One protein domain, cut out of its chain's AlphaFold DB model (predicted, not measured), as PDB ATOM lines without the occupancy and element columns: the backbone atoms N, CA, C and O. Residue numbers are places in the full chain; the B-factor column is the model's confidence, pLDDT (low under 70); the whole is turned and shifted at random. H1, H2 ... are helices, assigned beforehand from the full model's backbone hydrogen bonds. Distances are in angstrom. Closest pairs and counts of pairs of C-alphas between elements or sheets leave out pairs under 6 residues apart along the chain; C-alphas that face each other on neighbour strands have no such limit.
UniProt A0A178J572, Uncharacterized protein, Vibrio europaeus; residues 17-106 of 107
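This is residues 17 to 106 of the 107 residues of an uncharacterized protein of Vibrio europaeus (UniProt A0A178J572). A small body of short helices has one long helix, H6, leading away from it as an arm, whose far end, residues 100 to 106, sticks out free. In the body H5 is in the middle with H3 set crosswise to it, H4 packs on H2, and the short H1 sits off to one side, joined to H2 by a winding stretch, residues 22 to 37. The printed part has 90 residues, with six named helices, H1 to H6 in order along the chain, and no named strand; the class is all helix, with 54 residues in named helices. The whole is only just compact, close to loose, with a radius of gyration of the C-alphas of 14.2 A, and its spans are 47 by 27 by 19 A, the arm making much of the length.

H1, residues 17 to 21, touches no helix. After a long link comes H2, residues 38 to 47. H3, residues 52 to 59, follows over a tight link, and H2 and H3 are apart. H4, residues 68 to 71, touches H2, the closest C-alphas being those of Arg 38 and Ser 70 at 5.4 A. H4 is close to H3 but not clearly touching, with the C-alphas of Lys 52 and Trp 68 closest at 7.1 A. H5, residues 74 to 84, touches H3 at Thr 59 and Glu 76, whose C-alphas are closest at 5.8 A; the two are about perpendicular, at 83 degrees. H5 and H2 only just touch, with 3 pairs of C-alphas within 8 A, the closest Lys 41 and Trp 77 at 7.4 A; they run the same way at a shallow tilt of 28 degrees. H6, residues 89 to 104, is close to H5 but not clearly touching, with the C-alphas of Tyr 82 and Pro 89 closest at 6.8 A; they run opposite ways at a steep tilt of 44 degrees. In H2, H3, H5 and H6 every O i to N i+4 pair is within hydrogen-bond range; H1 has 0 of 1 such pairs and 1 of 2 O i to N i+3 pairs within range, and H4 is too short for an i+4 pair.

H1 begins at C-alpha 17, (9.100, 32.130, 78.774). From first to last C-alpha H2 measures 14.4 A, H3 10.7 A, H5 15.2 A and H6 22.7 A. H5 begins at C-alpha 74, (17.975, 19.156, 91.138), and H6 ends at C-alpha 104, (21.975, 31.990, 113.087).

The two C-alphas farthest apart, those of Asp 66 and Asn 105, are 47.2 A apart. The printed part has no cut, and its one long link is that from H1 to H2. The mean pLDDT of the printed part is 90.6; residues 100 to 106 are under 70.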
ATOM      1  N   ASN A  17       9.964  31.238  77.995       95.19
ATOM      2  CA  ASN A  17       9.100  32.130  78.774       95.19
ATOM      3  C   ASN A  17       7.951  31.400  79.490       95.19
ATOM      4  O   ASN A  17       7.535  31.856  80.552       95.19
ATOM      5  N   ALA A  18       7.472  30.265  78.969       94.38
ATOM      6  CA  ALA A  18       6.413  29.485  79.609       94.38
ATOM      7  C   ALA A  18       6.867  28.800  80.912       94.38
ATOM      8  O   ALA A  18       6.026  28.419  81.726       94.38
ATOM      9  N   PHE A  19       8.178  28.675  81.151       96.12
ATOM     10  CA  PHE A  19       8.702  28.188  82.427       96.12
ATOM     11  C   PHE A  19       8.621  29.229  83.547       96.12
ATOM     12  O   PHE A  19       8.577  28.844  84.708       96.12
ATOM     13  N   LYS A  20       8.543  30.533  83.244       94.06
ATOM     14  CA  LYS A  20       8.532  31.601  84.267       94.06
ATOM     15  C   LYS A  20       7.367  31.503  85.256       94.06
ATOM     16  O   LYS A  20       7.445  32.051  86.347       94.06
ATOM     17  N   SER A  21       6.289  30.816  84.879       91.50
ATOM     18  CA  SER A  21       5.129  30.574  85.738       91.50
ATOM     19  C   SER A  21       5.174  29.220  86.459       91.50
ATOM     20  O   SER A  21       4.157  28.797  87.006       91.50
ATOM     21  N   ARG A  22       6.292  28.485  86.402       93.69
ATOM     22  CA  ARG A  22       6.418  27.132  86.961       93.69
ATOM     23  C   ARG A  22       7.146  27.137  88.290       93.69
ATOM     24  O   ARG A  22       8.163  27.799  88.437       93.69
ATOM     25  N   GLY A  23       6.672  26.310  89.221       95.19
ATOM     26  CA  GLY A  23       7.325  26.117  90.519       95.19
ATOM     27  C   GLY A  23       8.741  25.540  90.407       95.19
ATOM     28  O   GLY A  23       9.582  25.786  91.265       95.19
ATOM     29  N   CYS A  24       9.043  24.832  89.317       95.62
ATOM     30  CA  CYS A  24      10.351  24.221  89.105       95.62
ATOM     31  C   CYS A  24      11.475  25.215  88.801       95.62
ATOM     32  O   CYS A  24      12.628  24.802  88.765       95.62
ATOM     33  N   ILE A  25      11.189  26.510  88.612       96.06
ATOM     34  CA  ILE A  25      12.245  27.524  88.459       96.06
ATOM     35  C   ILE A  25      12.782  28.030  89.800       96.06
ATOM     36  O   ILE A  25      13.829  28.681  89.823       96.06
ATOM     37  N   TYR A  26      12.073  27.782  90.903       94.50
ATOM     38  CA  TYR A  26      12.518  28.210  92.224       94.50
ATOM     39  C   TYR A  26      13.640  27.296  92.752       94.50
ATOM     40  O   TYR A  26      13.738  26.140  92.337       94.50
ATOM     41  N   PRO A  27      14.515  27.789  93.645       92.75
ATOM     42  CA  PRO A  27      15.493  26.950  94.339       92.75
ATOM     43  C   PRO A  27      14.807  25.926  95.251       92.75
ATOM     44  O   PRO A  27      13.764  26.227  95.817       92.75
ATOM     45  N   MET A  28      15.420  24.756  95.474       90.31
ATOM     46  CA  MET A  28      14.807  23.647  96.238       90.31
ATOM     47  C   MET A  28      14.376  24.003  97.672       90.31
ATOM     48  O   MET A  28      13.509  23.359  98.252       90.31
ATOM     49  N   PHE A  29      15.015  25.013  98.258       85.50
ATOM     50  CA  PHE A  29      14.769  25.486  99.619       85.50
ATOM     51  C   PHE A  29      13.751  26.640  99.680       85.50
ATOM     52  O   PHE A  29      13.474  27.155 100.760       85.50
ATOM     53  N   ASP A  30      13.197  27.064  98.540       87.06
ATOM     54  CA  ASP A  30      12.082  28.009  98.467       87.06
ATOM     55  C   ASP A  30      10.753  27.250  98.612       87.06
ATOM     56  O   ASP A  30      10.526  26.241  97.949       87.06
ATOM     57  N   GLY A  31       9.834  27.747  99.446       88.12
ATOM     58  CA  GLY A  31       8.539  27.094  99.683       88.12
ATOM     59  C   GLY A  31       7.621  27.003  98.455       88.12
ATOM     60  O   GLY A  31       6.635  26.272  98.486       88.12
ATOM     61  N   ARG A  32       7.922  27.732  97.372       91.88
ATOM     62  CA  ARG A  32       7.202  27.667  96.087       91.88
ATOM     63  C   ARG A  32       7.755  26.599  95.144       91.88
ATOM     64  O   ARG A  32       7.207  26.416  94.054       91.88
ATOM     65  N   TYR A  33       8.854  25.945  95.516       94.06
ATOM     66  CA  TYR A  33       9.500  24.951  94.679       94.06
ATOM     67  C   TYR A  33       8.600  23.740  94.442       94.06
ATOM     68  O   TYR A  33       8.015  23.168  95.360       94.06
ATOM     69  N   ILE A  34       8.526  23.343  93.175       95.25
ATOM     70  CA  ILE A  34       7.902  22.096  92.741       95.25
ATOM     71  C   ILE A  34       8.933  21.387  91.862       95.25
ATOM     72  O   ILE A  34       9.359  21.990  90.875       95.25
ATOM     73  N   PRO A  35       9.337  20.142  92.164       95.00
ATOM     74  CA  PRO A  35      10.303  19.425  91.342       95.00
ATOM     75  C   PRO A  35       9.864  19.339  89.869       95.00
ATOM     76  O   PRO A  35       8.686  19.083  89.598       95.00
ATOM     77  N   PRO A  36      10.780  19.530  88.903       96.44
ATOM     78  CA  PRO A  36      10.449  19.434  87.486       96.44
ATOM     79  C   PRO A  36      10.079  18.001  87.094       96.44
ATOM     80  O   PRO A  36      10.739  17.030  87.478       96.44
ATOM     81  N   THR A  37       9.069  17.873  86.243       96.00
ATOM     82  CA  THR A  37       8.722  16.600  85.606       96.00
ATOM     83  C   THR A  37       9.767  16.198  84.562       96.00
ATOM     84  O   THR A  37      10.501  17.031  84.025       96.00
ATOM     85  N   ARG A  38       9.814  14.907  84.208       95.69
ATOM     86  CA  ARG A  38      10.674  14.403  83.124       95.69
ATOM     87  C   ARG A  38      10.453  15.159  81.808       95.69
ATOM     88  O   ARG A  38      11.415  15.497  81.121       95.69
ATOM     89  N   ASP A  39       9.200  15.438  81.461       96.06
ATOM     90  CA  ASP A  39       8.872  16.099  80.197       96.06
ATOM     91  C   ASP A  39       9.241  17.587  80.211       96.06
ATOM     92  O   ASP A  39       9.692  18.108  79.194       96.06
ATOM     93  N   GLU A  40       9.147  18.264  81.360       97.00
ATOM     94  CA  GLU A  40       9.685  19.621  81.537       97.00
ATOM     95  C   GLU A  40      11.208  19.649  81.364       97.00
ATOM     96  O   GLU A  40      11.723  20.497  80.631       97.00
ATOM     97  N   LYS A  41      11.921  18.682  81.960       97.19
ATOM     98  CA  LYS A  41      13.375  18.531  81.793       97.19
ATOM     99  C   LYS A  41      13.747  18.334  80.327       97.19
ATOM    100  O   LYS A  41      14.588  19.061  79.794       97.19
ATOM    101  N   LYS A  42      13.073  17.398  79.652       96.94
ATOM    102  CA  LYS A  42      13.258  17.128  78.221       96.94
ATOM    103  C   LYS A  42      12.985  18.366  77.374       96.94
ATOM    104  O   LYS A  42      13.799  18.705  76.518       96.94
ATOM    105  N   SER A  43      11.866  19.044  77.617       97.00
ATOM    106  CA  SER A  43      11.461  20.213  76.840       97.00
ATOM    107  C   SER A  43      12.501  21.333  76.931       97.00
ATOM    108  O   SER A  43      12.913  21.870  75.903       97.00
ATOM    109  N   LEU A  44      13.013  21.627  78.134       97.69
ATOM    110  CA  LEU A  44      14.057  22.639  78.305       97.69
ATOM    111  C   LEU A  44      15.365  22.248  77.601       97.69
ATOM    112  O   LEU A  44      15.942  23.072  76.897       97.69
ATOM    113  N   CYS A  45      15.814  20.994  77.733       97.00
ATOM    114  CA  CYS A  45      17.030  20.517  77.059       97.00
ATOM    115  C   CYS A  45      16.933  20.671  75.533       97.00
ATOM    116  O   CYS A  45      17.877  21.144  74.896       97.00
ATOM    117  N   VAL A  46      15.773  20.326  74.961       96.38
ATOM    118  CA  VAL A  46      15.496  20.484  73.526       96.38
ATOM    119  C   VAL A  46      15.518  21.959  73.120       96.38
ATOM    120  O   VAL A  46      16.169  22.295  72.133       96.38
ATOM    121  N   MET A  47      14.874  22.851  73.883       96.75
ATOM    122  CA  MET A  47      14.880  24.294  73.593       96.75
ATOM    123  C   MET A  47      16.279  24.911  73.639       96.75
ATOM    124  O   MET A  47      16.567  25.825  72.871       96.75
ATOM    125  N   LEU A  48      17.145  24.417  74.526       96.25
ATOM    126  CA  LEU A  48      18.530  24.876  74.647       96.25
ATOM    127  C   LEU A  48      19.477  24.219  73.627       96.25
ATOM    128  O   LEU A  48      20.646  24.595  73.556       96.25
ATOM    129  N   GLY A  49      19.015  23.230  72.852       96.25
ATOM    130  CA  GLY A  49      19.866  22.483  71.921       96.25
ATOM    131  C   GLY A  49      20.992  21.713  72.623       96.25
ATOM    132  O   GLY A  49      22.103  21.586  72.089       96.25
ATOM    133  N   LEU A  50      20.731  21.240  73.846       95.50
ATOM    134  CA  LEU A  50      21.697  20.515  74.665       95.50
ATOM    135  C   LEU A  50      21.522  19.005  74.499       95.50
ATOM    136  O   LEU A  50      20.432  18.464  74.680       95.50
ATOM    137  N   SER A  51      22.621  18.329  74.168       95.19
ATOM    138  CA  SER A  51      22.691  16.870  74.150       95.19
ATOM    139  C   SER A  51      23.063  16.322  75.530       95.19
ATOM    140  O   SER A  51      23.526  17.066  76.402       95.19
ATOM    141  N   LYS A  52      22.912  15.006  75.697       96.12
ATOM    142  CA  LYS A  52      23.326  14.256  76.888       96.12
ATOM    143  C   LYS A  52      24.780  14.556  77.265       96.12
ATOM    144  O   LYS A  52      25.067  14.908  78.403       96.12
ATOM    145  N   GLU A  53      25.680  14.523  76.283       95.50
ATOM    146  CA  GLU A  53      27.122  14.732  76.462       95.50
ATOM    147  C   GLU A  53      27.430  16.161  76.912       95.50
ATOM    148  O   GLU A  53      28.246  16.370  77.811       95.50
ATOM    149  N   LYS A  54      26.757  17.157  76.321       95.44
ATOM    150  CA  LYS A  54      26.925  18.558  76.725       95.44
ATOM    151  C   LYS A  54      26.477  18.775  78.160       95.44
ATOM    152  O   LYS A  54      27.138  19.507  78.887       95.44
ATOM    153  N   ILE A  55      25.372  18.156  78.568       95.44
ATOM    154  CA  ILE A  55      24.871  18.296  79.936       95.44
ATOM    155  C   ILE A  55      25.817  17.617  80.909       95.44
ATOM    156  O   ILE A  55      26.220  18.265  81.868       95.44
ATOM    157  N   SER A  56      26.261  16.393  80.622       95.50
ATOM    158  CA  SER A  56      27.255  15.719  81.456       95.50
ATOM    159  C   SER A  56      28.544  16.519  81.614       95.50
ATOM    160  O   SER A  56      29.083  16.612  82.714       95.50
ATOM    161  N   TYR A  57      29.006  17.160  80.539       95.12
ATOM    162  CA  TYR A  57      30.153  18.060  80.597       95.12
ATOM    163  C   TYR A  57      29.883  19.310  81.451       95.12
ATOM    164  O   TYR A  57      30.697  19.660  82.301       95.12
ATOM    165  N   LEU A  58      28.736  19.974  81.256       93.56
ATOM    166  CA  LEU A  58      28.369  21.198  81.981       93.56
ATOM    167  C   LEU A  58      28.185  20.969  83.483       93.56
ATOM    168  O   LEU A  58      28.481  21.854  84.284       93.56
ATOM    169  N   THR A  59      27.663  19.808  83.870       93.25
ATOM    170  CA  THR A  59      27.292  19.523  85.260       93.25
ATOM    171  C   THR A  59      28.345  18.715  86.013       93.25
ATOM    172  O   THR A  59      28.314  18.668  87.251       93.25
ATOM    173  N   GLY A  60      29.278  18.100  85.279       93.81
ATOM    174  CA  GLY A  60      30.255  17.151  85.806       93.81
ATOM    175  C   GLY A  60      29.639  15.807  86.208       93.81
ATOM    176  O   GLY A  60      30.273  15.069  86.958       93.81
ATOM    177  N   THR A  61      28.419  15.504  85.751       93.50
ATOM    178  CA  THR A  61      27.682  14.281  86.096       93.50
ATOM    179  C   THR A  61      27.501  13.413  84.858       93.50
ATOM    180  O   THR A  61      26.859  13.817  83.888       93.50
ATOM    181  N   GLU A  62      28.037  12.196  84.880       93.75
ATOM    182  CA  GLU A  62      27.841  11.245  83.789       93.75
ATOM    183  C   GLU A  62      26.391  10.744  83.766       93.75
ATOM    184  O   GLU A  62      25.904  10.143  84.722       93.75
ATOM    185  N   LEU A  63      25.693  11.007  82.665       91.75
ATOM    186  CA  LEU A  63      24.348  10.507  82.419       91.75
ATOM    187  C   LEU A  63      24.487   9.224  81.607       91.75
ATOM    188  O   LEU A  63      25.114   9.243  80.552       91.75
ATOM    189  N   ILE A  64      23.916   8.111  82.067       89.06
ATOM    190  CA  ILE A  64      24.175   6.792  81.460       89.06
ATOM    191  C   ILE A  64      22.936   6.258  80.741       89.06
ATOM    192  O   ILE A  64      23.070   5.717  79.646       89.06
ATOM    193  N   SER A  65      21.733   6.501  81.268       91.50
ATOM    194  CA  SER A  65      20.476   5.983  80.710       91.50
ATOM    195  C   SER A  65      20.178   6.488  79.293       91.50
ATOM    196  O   SER A  65      20.535   7.610  78.919       91.50
ATOM    197  N   ASP A  66      19.470   5.683  78.499       87.88
ATOM    198  CA  ASP A  66      18.858   6.136  77.241       87.88
ATOM    199  C   ASP A  66      17.768   7.181  77.510       87.88
ATOM    200  O   ASP A  66      17.601   8.136  76.748       87.88
ATOM    201  N   ASP A  67      17.084   7.053  78.651       91.69
ATOM    202  CA  ASP A  67      16.148   8.043  79.170       91.69
ATOM    203  C   ASP A  67      16.787   8.980  80.209       91.69
ATOM    204  O   ASP A  67      16.265   9.217  81.301       91.69
ATOM    205  N   TRP A  68      17.942   9.537  79.859       94.12
ATOM    206  CA  TRP A  68      18.741  10.393  80.740       94.12
ATOM    207  C   TRP A  68      18.027  11.659  81.245       94.12
ATOM    208  O   TRP A  68      18.500  12.293  82.185       94.12
ATOM    209  N   TYR A  69      16.885  12.048  80.670       95.94
ATOM    210  CA  TYR A  69      16.090  13.173  81.180       95.94
ATOM    211  C   TYR A  69      15.572  12.925  82.600       95.94
ATOM    212  O   TYR A  69      15.409  13.867  83.373       95.94
ATOM    213  N   SER A  70      15.309  11.663  82.944       93.62
ATOM    214  CA  SER A  70      14.887  11.262  84.285       93.62
ATOM    215  C   SER A  70      16.030  11.381  85.299       93.62
ATOM    216  O   SER A  70      15.780  11.733  86.451       93.62
ATOM    217  N   ASP A  71      17.270  11.194  84.838       94.25
ATOM    218  CA  ASP A  71      18.490  11.192  85.653       94.25
ATOM    219  C   ASP A  71      18.982  12.603  86.018       94.25
ATOM    220  O   ASP A  71      19.817  12.756  86.905       94.25
ATOM    221  N   ILE A  72      18.464  13.650  85.365       95.88
ATOM    222  CA  ILE A  72      18.764  15.047  85.712       95.88
ATOM    223  C   ILE A  72      18.246  15.311  87.129       95.88
ATOM    224  O   ILE A  72      17.035  15.397  87.357       95.88
ATOM    225  N   THR A  73      19.153  15.471  88.083       95.00
ATOM    226  CA  THR A  73      18.841  15.825  89.468       95.00
ATOM    227  C   THR A  73      18.551  17.319  89.599       95.00
ATOM    228  O   THR A  73      18.626  18.095  88.644       95.00
ATOM    229  N   GLU A  74      18.233  17.752  90.814       93.56
ATOM    230  CA  GLU A  74      17.975  19.156  91.138       93.56
ATOM    231  C   GLU A  74      19.190  20.050  90.866       93.56
ATOM    232  O   GLU A  74      19.041  21.176  90.388       93.56
ATOM    233  N   LYS A  75      20.404  19.531  91.098       93.75
ATOM    234  CA  LYS A  75      21.654  20.243  90.813       93.75
ATOM    235  C   LYS A  75      21.812  20.477  89.312       93.75
ATOM    236  O   LYS A  75      22.062  21.608  88.897       93.75
ATOM    237  N   GLU A  76      21.663  19.429  88.498       96.06
ATOM    238  CA  GLU A  76      21.755  19.563  87.040       96.06
ATOM    239  C   GLU A  76      20.650  20.469  86.499       96.06
ATOM    240  O   GLU A  76      20.915  21.348  85.682       96.06
ATOM    241  N   TRP A  77      19.426  20.311  87.006       97.12
ATOM    242  CA  TRP A  77      18.304  21.168  86.651       97.12
ATOM    243  C   TRP A  77      18.603  22.641  86.921       97.12
ATOM    244  O   TRP A  77      18.350  23.491  86.067       97.12
ATOM    245  N   ARG A  78      19.217  22.957  88.066       96.31
ATOM    246  CA  ARG A  78      19.582  24.333  88.394       96.31
ATOM    247  C   ARG A  78      20.581  24.927  87.402       96.31
ATOM    248  O   ARG A  78      20.397  26.061  86.967       96.31
ATOM    249  N   VAL A  79      21.578  24.149  86.979       96.38
ATOM    250  CA  VAL A  79      22.528  24.566  85.934       96.38
ATOM    251  C   VAL A  79      21.809  24.846  84.611       96.38
ATOM    252  O   VAL A  79      22.069  25.870  83.983       96.38
ATOM    253  N   LEU A  80      20.854  23.998  84.212       97.00
ATOM    254  CA  LEU A  80      20.054  24.223  83.001       97.00
ATOM    255  C   LEU A  80      19.243  25.523  83.077       97.00
ATOM    256  O   LEU A  80      19.170  26.267  82.095       97.00
ATOM    257  N   LEU A  81      18.680  25.837  84.246       97.56
ATOM    258  CA  LEU A  81      17.976  27.099  84.461       97.56
ATOM    259  C   LEU A  81      18.911  28.307  84.319       97.56
ATOM    260  O   LEU A  81      18.513  29.288  83.687       97.56
ATOM    261  N   TYR A  82      20.156  28.224  84.799       96.94
ATOM    262  CA  TYR A  82      21.162  29.268  84.566       96.94
ATOM    263  C   TYR A  82      21.475  29.438  83.078       96.94
ATOM    264  O   TYR A  82      21.455  30.556  82.569       96.94
ATOM    265  N   CYS A  83      21.687  28.337  82.350       95.88
ATOM    266  CA  CYS A  83      21.941  28.378  80.906       95.88
ATOM    267  C   CYS A  83      20.776  28.996  80.115       95.88
ATOM    268  O   CYS A  83      20.998  29.637  79.092       95.88
ATOM    269  N   SER A  84      19.540  28.813  80.583       96.38
ATOM    270  CA  SER A  84      18.340  29.378  79.952       96.38
ATOM    271  C   SER A  84      18.046  30.839  80.313       96.38
ATOM    272  O   SER A  84      17.151  31.441  79.719       96.38
ATOM    273  N   GLY A  85      18.740  31.400  81.309       96.56
ATOM    274  CA  GLY A  85      18.427  32.715  81.875       96.56
ATOM    275  C   GLY A  85      17.133  32.761  82.700       96.56
ATOM    276  O   GLY A  85      16.648  33.845  83.013       96.56
ATOM    277  N   LEU A  86      16.551  31.606  83.048       96.75
ATOM    278  CA  LEU A  86      15.397  31.506  83.954       96.75
ATOM    279  C   LEU A  86      15.786  31.654  85.428       96.75
ATOM    280  O   LEU A  86      14.920  31.882  86.270       96.75
ATOM    281  N   ALA A  87      17.073  31.514  85.731       96.00
ATOM    282  CA  ALA A  87      17.651  31.669  87.053       96.00
ATOM    283  C   ALA A  87      19.027  32.335  86.964       96.00
ATOM    284  O   ALA A  87      19.686  32.271  85.924       96.00
ATOM    285  N   ASN A  88      19.484  32.911  88.076       94.94
ATOM    286  CA  ASN A  88      20.805  33.513  88.204       94.94
ATOM    287  C   ASN A  88      21.529  32.924  89.430       94.94
ATOM    288  O   ASN A  88      20.956  32.920  90.520       94.94
ATOM    289  N   PRO A  89      22.775  32.434  89.290       92.38
ATOM    290  CA  PRO A  89      23.526  31.878  90.416       92.38
ATOM    291  C   PRO A  89      23.822  32.900  91.524       92.38
ATOM    292  O   PRO A  89      23.987  32.504  92.675       92.38
ATOM    293  N   ILE A  90      23.893  34.198  91.208       93.06
ATOM    294  CA  ILE A  90      24.117  35.248  92.212       93.06
ATOM    295  C   ILE A  90      22.901  35.385  93.134       93.06
ATOM    296  O   ILE A  90      23.069  35.398  94.352       93.06
ATOM    297  N   ASP A  91      21.694  35.384  92.566       90.81
ATOM    298  CA  ASP A  91      20.443  35.485  93.328       90.81
ATOM    299  C   ASP A  91      20.307  34.315  94.318       90.81
ATOM    300  O   ASP A  91      19.919  34.497  95.473       90.81
ATOM    301  N   ASP A  92      20.700  33.112  93.895       89.44
ATOM    302  CA  ASP A  92      20.687  31.924  94.750       89.44
ATOM    303  C   ASP A  92      21.688  32.003  95.896       89.44
ATOM    304  O   ASP A  92      21.369  31.626  97.026       89.44
ATOM    305  N   LEU A  93      22.901  32.494  95.625       87.88
ATOM    306  CA  LEU A  93      23.911  32.694  96.661       87.88
ATOM    307  C   LEU A  93      23.428  33.689  97.715       87.88
ATOM    308  O   LEU A  93      23.644  33.468  98.909       87.88
ATOM    309  N   ASP A  94      22.770  34.764  97.295       88.25
ATOM    310  CA  ASP A  94      22.246  35.770  98.213       88.25
ATOM    311  C   ASP A  94      21.052  35.244  99.017       88.25
ATOM    312  O   ASP A  94      20.973  35.492 100.224       88.25
ATOM    313  N   LEU A  95      20.194  34.417  98.412       83.75
ATOM    314  CA  LEU A  95      19.107  33.745  99.122       83.75
ATOM    315  C   LEU A  95      19.633  32.766 100.186       83.75
ATOM    316  O   LEU A  95      19.141  32.755 101.315       83.75
ATOM    317  N   VAL A  96      20.677  31.989  99.875       82.69
ATOM    318  CA  VAL A  96      21.326  31.089 100.848       82.69
ATOM    319  C   VAL A  96      21.948  31.873 102.002       82.69
ATOM    320  O   VAL A  96      21.784  31.484 103.159       82.69
ATOM    321  N   LYS A  97      22.647  32.980 101.716       80.31
ATOM    322  CA  LYS A  97      23.199  33.852 102.764       80.31
ATOM    323  C   LYS A  97      22.086  34.387 103.654       80.31
ATOM    324  O   LYS A  97      22.186  34.260 104.869       80.31
ATOM    325  N   SER A  98      21.021  34.930 103.065       77.81
ATOM    326  CA  SER A  98      19.892  35.465 103.828       77.81
ATOM    327  C   SER A  98      19.248  34.399 104.715       77.81
ATOM    328  O   SER A  98      18.941  34.679 105.869       77.81
ATOM    329  N   ASN A  99      19.088  33.174 104.214       70.62
ATOM    330  CA  ASN A  99      18.548  32.068 105.000       70.62
ATOM    331  C   ASN A  99      19.486  31.642 106.140       70.62
ATOM    332  O   ASN A  99      19.002  31.365 107.234       70.62
ATOM    333  N   ARG A 100      20.811  31.644 105.930       64.50
ATOM    334  CA  ARG A 100      21.791  31.382 107.002       64.50
ATOM    335  C   ARG A 100      21.776  32.455 108.087       64.50
ATOM    336  O   ARG A 100      21.763  32.136 109.267       64.50
ATOM    337  N   PHE A 101      21.719  33.730 107.703       59.28
ATOM    338  CA  PHE A 101      21.617  34.813 108.682       59.28
ATOM    339  C   PHE A 101      20.327  34.727 109.504       59.28
ATOM    340  O   PHE A 101      20.333  35.070 110.682       59.28
ATOM    341  N   LEU A 102      19.225  34.254 108.917       57.91
ATOM    342  CA  LEU A 102      17.989  34.014 109.659       57.91
ATOM    343  C   LEU A 102      18.103  32.807 110.602       57.91
ATOM    344  O   LEU A 102      17.585  32.881 111.709       57.91
ATOM    345  N   SER A 103      18.795  31.729 110.214       58.94
ATOM    346  CA  SER A 103      18.994  30.572 111.099       58.94
ATOM    347  C   SER A 103      19.938  30.858 112.269       58.94
ATOM    348  O   SER A 103      19.707  30.353 113.363       58.94
ATOM    349  N   ASP A 104      20.963  31.690 112.064       57.91
ATOM    350  CA  ASP A 104      21.975  31.990 113.087       57.91
ATOM    351  C   ASP A 104      21.485  33.001 114.145       57.91
ATOM    352  O   ASP A 104      22.041  33.070 115.236       57.91
ATOM    353  N   ASN A 105      20.426  33.768 113.852       53.59
ATOM    354  CA  ASN A 105      19.839  34.763 114.765       53.59
ATOM    355  C   ASN A 105      18.624  34.246 115.564       53.59
ATOM    356  O   ASN A 105      17.942  35.035 116.220       53.59
ATOM    357  N   ILE A 106      18.326  32.943 115.502       52.94
ATOM    358  CA  ILE A 106      17.249  32.287 116.276       52.94
ATOM    359  C   ILE A 106      17.841  31.343 117.356       52.94
ATOM    360  O   ILE A 106      17.132  30.510 117.916       52.94
TER     361      ILE A 106